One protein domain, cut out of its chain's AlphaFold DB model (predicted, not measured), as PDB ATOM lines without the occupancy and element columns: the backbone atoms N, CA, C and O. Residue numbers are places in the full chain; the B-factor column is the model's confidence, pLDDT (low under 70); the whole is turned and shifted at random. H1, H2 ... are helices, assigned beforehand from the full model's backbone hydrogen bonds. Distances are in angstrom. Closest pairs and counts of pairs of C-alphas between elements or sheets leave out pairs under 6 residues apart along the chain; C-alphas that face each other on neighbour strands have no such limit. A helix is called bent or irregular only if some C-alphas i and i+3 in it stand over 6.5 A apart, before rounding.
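This is residues 13 to 55 of the 57 residues of an uncharacterized protein of Paeniclostridium sordellii 8483 (UniProt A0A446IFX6). Two helices, H1 and H2, stand side by side as the limbs of a flat, narrow U, running opposite ways, and a loop of 8 residues joins them at one end. They come nearest to each other toward the other end, where the printed part begins and ends, while the loop end stands free. You have 43 residues printed, with two named helices in the order H1, H2 and no named strand, and the class is all helix. The whole is only just loose, close to compact, with a radius of gyration of the C-alphas of 11.3 A, and spans 34 by 19 by 9 A.

Start with H1, residues 15 to 28, and compare it with H2, residues 37 to 53. They are close but not clearly touching, with 2 pairs of C-alphas within 8 A; look at the closest, those of Ile 17 and Ile 51, 7.3 A apart. Their lines stand at a shallow tilt of 14 degrees, opposite ways, with centres 12.5 A apart. In H1 every O i to N i+4 pair is within hydrogen-bond range; in H2, 11 of 13 are.

Find C-alpha 15 at (210.197, 191.143, 212.869); from there H1 runs 20.2 A to C-alpha 28 at (226.555, 193.837, 201.385). After a short link, H2 begins at C-alpha 37 and runs 24.0 A to C-alpha 53 at (203.990, 186.344, 201.634). H2 is only just irregular, C-alphas 39 and 42 being 6.9 A apart, and its line is a rough one; it has a kink of 28 degrees near residue 44.

The two C-alphas farthest apart, those of Glu 34 and Gly 55, are 34.1 A apart, while those of Gly 13 and Gly 55 are 8.0 A apart. Residues 25 to 42 stand free, of which 25 to 28 belong to H1 and 37 to 42 to H2. The printed part has no cut and no long link. Its mean pLDDT is 74.6; look for values under 70 at residues 13 to 16, 32 to 33, 35 and 52 to 55.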
ATOM      1  N   GLY A  13     204.815 189.186 212.070       52.53
ATOM      2  CA  GLY A  13     204.591 189.654 210.689       52.53
ATOM      3  C   GLY A  13     205.465 190.816 210.204       52.53
ATOM      4  O   GLY A  13     205.254 191.298 209.108       52.53
ATOM      5  N   CYS A  14     206.393 191.330 211.017       56.25
ATOM      6  CA  CYS A  14     207.336 192.393 210.605       56.25
ATOM      7  C   CYS A  14     208.743 192.223 211.202       56.25
ATOM      8  O   CYS A  14     209.714 192.808 210.719       56.25
ATOM      9  N   GLY A  15     208.891 191.411 212.260       64.00
ATOM     10  CA  GLY A  15     210.197 191.143 212.869       64.00
ATOM     11  C   GLY A  15     211.145 190.417 211.914       64.00
ATOM     12  O   GLY A  15     212.354 190.638 211.954       64.00
ATOM     13  N   TRP A  16     210.601 189.599 211.009       69.25
ATOM     14  CA  TRP A  16     211.401 188.833 210.064       69.25
ATOM     15  C   TRP A  16     211.985 189.707 208.948       69.25
ATOM     16  O   TRP A  16     213.173 189.580 208.658       69.25
ATOM     17  N   ILE A  17     211.231 190.681 208.418       73.06
ATOM     18  CA  ILE A  17     211.770 191.691 207.488       73.06
ATOM     19  C   ILE A  17     212.943 192.447 208.115       73.06
ATOM     20  O   ILE A  17     213.975 192.603 207.470       73.06
ATOM     21  N   ILE A  18     212.820 192.900 209.367       76.62
ATOM     22  CA  ILE A  18     213.890 193.651 210.046       76.62
ATOM     23  C   ILE A  18     215.161 192.797 210.162       76.62
ATOM     24  O   ILE A  18     216.262 193.290 209.916       76.62
ATOM     25  N   ILE A  19     215.014 191.505 210.466       79.88
ATOM     26  CA  ILE A  19     216.126 190.548 210.521       79.88
ATOM     27  C   ILE A  19     216.747 190.339 209.130       79.88
ATOM     28  O   ILE A  19     217.966 190.408 208.989       79.88
ATOM     29  N   VAL A  20     215.937 190.127 208.090       79.25
ATOM     30  CA  VAL A  20     216.410 189.937 206.706       79.25
ATOM     31  C   VAL A  20     217.142 191.181 206.196       79.25
ATOM     32  O   VAL A  20     218.231 191.056 205.640       79.25
ATOM     33  N   LEU A  21     216.598 192.376 206.437       79.69
ATOM     34  CA  LEU A  21     217.237 193.648 206.092       79.69
ATOM     35  C   LEU A  21     218.567 193.835 206.833       79.69
ATOM     36  O   LEU A  21     219.533 194.301 206.231       79.69
ATOM     37  N   PHE A  22     218.649 193.429 208.103       82.75
ATOM     38  CA  PHE A  22     219.889 193.482 208.882       82.75
ATOM     39  C   PHE A  22     220.977 192.559 208.311       82.75
ATOM     40  O   PHE A  22     222.126 192.975 208.164       82.75
ATOM     41  N   PHE A  23     220.626 191.331 207.920       81.69
ATOM     42  CA  PHE A  23     221.574 190.423 207.267       81.69
ATOM     43  C   PHE A  23     221.975 190.893 205.867       81.69
ATOM     44  O   PHE A  23     223.137 190.738 205.502       81.69
ATOM     45  N   LEU A  24     221.066 191.508 205.107       81.19
ATOM     46  CA  LEU A  24     221.396 192.146 203.828       81.19
ATOM     47  C   LEU A  24     222.396 193.290 204.028       81.19
ATOM     48  O   LEU A  24     223.374 193.392 203.295       81.19
ATOM     49  N   PHE A  25     222.197 194.108 205.063       80.12
ATOM     50  CA  PHE A  25     223.121 195.182 205.408       80.12
ATOM     51  C   PHE A  25     224.509 194.653 205.798       80.12
ATOM     52  O   PHE A  25     225.505 195.208 205.353       80.12
ATOM     53  N   LEU A  26     224.591 193.559 206.564       84.44
ATOM     54  CA  LEU A  26     225.866 192.915 206.909       84.44
ATOM     55  C   LEU A  26     226.548 192.235 205.712       84.44
ATOM     56  O   LEU A  26     227.762 192.330 205.576       84.44
ATOM     57  N   ALA A  27     225.790 191.544 204.860       79.50
ATOM     58  CA  ALA A  27     226.336 190.799 203.726       79.50
ATOM     59  C   ALA A  27     226.845 191.714 202.604       79.50
ATOM     60  O   ALA A  27     227.779 191.350 201.895       79.50
ATOM     61  N   PHE A  28     226.233 192.890 202.451       73.38
ATOM     62  CA  PHE A  28     226.555 193.837 201.385       73.38
ATOM     63  C   PHE A  28     227.171 195.144 201.893       73.38
ATOM     64  O   PHE A  28     227.436 196.022 201.080       73.38
ATOM     65  N   GLY A  29     227.438 195.257 203.202       71.06
ATOM     66  CA  GLY A  29     227.954 196.440 203.910       71.06
ATOM     67  C   GLY A  29     229.188 197.091 203.285       71.06
ATOM     68  O   GLY A  29     229.261 198.314 203.212       71.06
ATOM     69  N   ASP A  30     230.099 196.281 202.752       74.06
ATOM     70  CA  ASP A  30     231.339 196.763 202.134       74.06
ATOM     71  C   ASP A  30     231.205 197.031 200.624       74.06
ATOM     72  O   ASP A  30     232.118 197.569 200.007       74.06
ATOM     73  N   CYS A  31     230.072 196.675 200.009       71.94
ATOM     74  CA  CYS A  31     229.869 196.750 198.560       71.94
ATOM     75  C   CYS A  31     228.844 197.821 198.141       71.94
ATOM     76  O   CYS A  31     228.564 197.957 196.953       71.94
ATOM     77  N   TRP A  32     228.277 198.600 199.071       67.56
ATOM     78  CA  TRP A  32     227.221 199.581 198.755       67.56
ATOM     79  C   TRP A  32     227.645 200.651 197.736       67.56
ATOM     80  O   TRP A  32     226.796 201.097 196.970       67.56
ATOM     81  N   GLU A  33     228.921 201.049 197.694       69.75
ATOM     82  CA  GLU A  33     229.426 202.014 196.698       69.75
ATOM     83  C   GLU A  33     229.695 201.395 195.314       69.75
ATOM     84  O   GLU A  33     229.705 202.116 194.318       69.75
ATOM     85  N   GLU A  34     229.878 200.073 195.224       71.38
ATOM     86  CA  GLU A  34     230.282 199.375 193.989       71.38
ATOM     87  C   GLU A  34     229.176 198.503 193.376       71.38
ATOM     88  O   GLU A  34     229.308 198.022 192.247       71.38
ATOM     89  N   LEU A  35     228.070 198.283 194.090       67.50
ATOM     90  CA  LEU A  35     226.971 197.463 193.596       67.50
ATOM     91  C   LEU A  35     226.097 198.236 192.604       67.50
ATOM     92  O   LEU A  35     225.295 199.091 192.978       67.50
ATOM     93  N   ASP A  36     226.193 197.846 191.333       73.31
ATOM     94  CA  ASP A  36     225.275 198.287 190.286       73.31
ATOM     95  C   ASP A  36     223.827 197.877 190.617       73.31
ATOM     96  O   ASP A  36     223.570 196.789 191.143       73.31
ATOM     97  N   ILE A  37     222.855 198.723 190.264       74.69
ATOM     98  CA  ILE A  37     221.423 198.496 190.519       74.69
ATOM     99  C   ILE A  37     220.971 197.140 189.955       74.69
ATOM    100  O   ILE A  37     220.131 196.468 190.548       74.69
ATOM    101  N   CYS A  38     221.587 196.692 188.857       78.94
ATOM    102  CA  CYS A  38     221.335 195.401 188.226       78.94
ATOM    103  C   CYS A  38     221.687 194.208 189.131       78.94
ATOM    104  O   CYS A  38     220.999 193.188 189.087       78.94
ATOM    105  N   ALA A  39     222.716 194.335 189.977       79.38
ATOM    106  CA  ALA A  39     223.099 193.317 190.955       79.38
ATOM    107  C   ALA A  39     222.117 193.249 192.141       79.38
ATOM    108  O   ALA A  39     221.954 192.190 192.749       79.38
ATOM    109  N   TRP A  40     221.406 194.346 192.426       78.62
ATOM    110  CA  TRP A  40     220.389 194.427 193.483       78.62
ATOM    111  C   TRP A  40     219.025 193.857 193.080       78.62
ATOM    112  O   TRP A  40     218.289 193.384 193.949       78.62
ATOM    113  N   ILE A  41     218.677 193.867 191.786       84.81
ATOM    114  CA  ILE A  41     217.382 193.384 191.269       84.81
ATOM    115  C   ILE A  41     216.962 192.020 191.857       84.81
ATOM    116  O   ILE A  41     215.848 191.940 192.381       84.81
ATOM    117  N   PRO A  42     217.791 190.953 191.837       82.94
ATOM    118  CA  PRO A  42     217.379 189.657 192.381       82.94
ATOM    119  C   PRO A  42     217.071 189.701 193.886       82.94
ATOM    120  O   PRO A  42     216.097 189.090 194.323       82.94
ATOM    121  N   PHE A  43     217.833 190.465 194.675       79.12
ATOM    122  CA  PHE A  43     217.591 190.617 196.115       79.12
ATOM    123  C   PHE A  43     216.305 191.388 196.411       79.12
ATOM    124  O   PHE A  43     215.530 190.989 197.281       79.12
ATOM    125  N   LEU A  44     216.041 192.455 195.655       81.62
ATOM    126  CA  LEU A  44     214.830 193.261 195.805       81.62
ATOM    127  C   LEU A  44     213.571 192.471 195.435       81.62
ATOM    128  O   LEU A  44     212.557 192.608 196.113       81.62
ATOM    129  N   ILE A  45     213.634 191.614 194.412       86.31
ATOM    130  CA  ILE A  45     212.518 190.732 194.037       86.31
ATOM    131  C   ILE A  45     212.218 189.734 195.157       86.31
ATOM    132  O   ILE A  45     211.058 189.581 195.536       86.31
ATOM    133  N   VAL A  46     213.243 189.083 195.716       81.31
ATOM    134  CA  VAL A  46     213.066 188.152 196.840       81.31
ATOM    135  C   VAL A  46     212.466 188.877 198.040       81.31
ATOM    136  O   VAL A  46     211.477 188.408 198.594       81.31
ATOM    137  N   LEU A  47     212.986 190.054 198.392       78.50
ATOM    138  CA  LEU A  47     212.446 190.871 199.476       78.50
ATOM    139  C   LEU A  47     210.965 191.215 199.241       78.50
ATOM    140  O   LEU A  47     210.152 191.074 200.149       78.50
ATOM    141  N   LEU A  48     210.593 191.594 198.017       80.12
ATOM    142  CA  LEU A  48     209.212 191.922 197.662       80.12
ATOM    143  C   LEU A  48     208.277 190.706 197.761       80.12
ATOM    144  O   LEU A  48     207.132 190.844 198.192       80.12
ATOM    145  N   ILE A  49     208.764 189.519 197.385       81.81
ATOM    146  CA  ILE A  49     208.039 188.249 197.532       81.81
ATOM    147  C   ILE A  49     207.828 187.932 199.011       81.81
ATOM    148  O   ILE A  49     206.714 187.593 199.394       81.81
ATOM    149  N   LEU A  50     208.860 188.077 199.845       72.88
ATOM    150  CA  LEU A  50     208.767 187.810 201.282       72.88
ATOM    151  C   LEU A  50     207.779 188.761 201.973       72.88
ATOM    152  O   LEU A  50     206.914 188.290 202.704       72.88
ATOM    153  N   ILE A  51     207.820 190.058 201.646       73.38
ATOM    154  CA  ILE A  51     206.847 191.059 202.125       73.38
ATOM    155  C   ILE A  51     205.421 190.716 201.659       73.38
ATOM    156  O   ILE A  51     204.449 190.911 202.381       73.38
ATOM    157  N   SER A  52     205.270 190.196 200.438       69.81
ATOM    158  CA  SER A  52     203.960 189.797 199.902       69.81
ATOM    159  C   SER A  52     203.433 188.492 200.516       69.81
ATOM    160  O   SER A  52     202.226 188.263 200.503       69.81
ATOM    161  N   CYS A  53     204.320 187.642 201.042       68.06
ATOM    162  CA  CYS A  53     203.990 186.344 201.634       68.06
ATOM    163  C   CYS A  53     203.698 186.429 203.145       68.06
ATOM    164  O   CYS A  53     203.066 185.528 203.685       68.06
ATOM    165  N   GLU A  54     204.076 187.517 203.826       60.16
ATOM    166  CA  GLU A  54     203.694 187.770 205.231       60.16
ATOM    167  C   GLU A  54     202.172 187.874 205.437       60.16
ATOM    168  O   GLU A  54     201.695 187.697 206.550       60.16
ATOM    169  N   GLY A  55     201.387 188.082 204.373       53.44
ATOM    170  CA  GLY A  55     199.921 188.008 204.419       53.44
ATOM    171  C   GLY A  55     199.323 186.609 204.204       53.44
ATOM    172  O   GLY A  55     198.104 186.498 204.078       53.44
TER     173      GLY A  55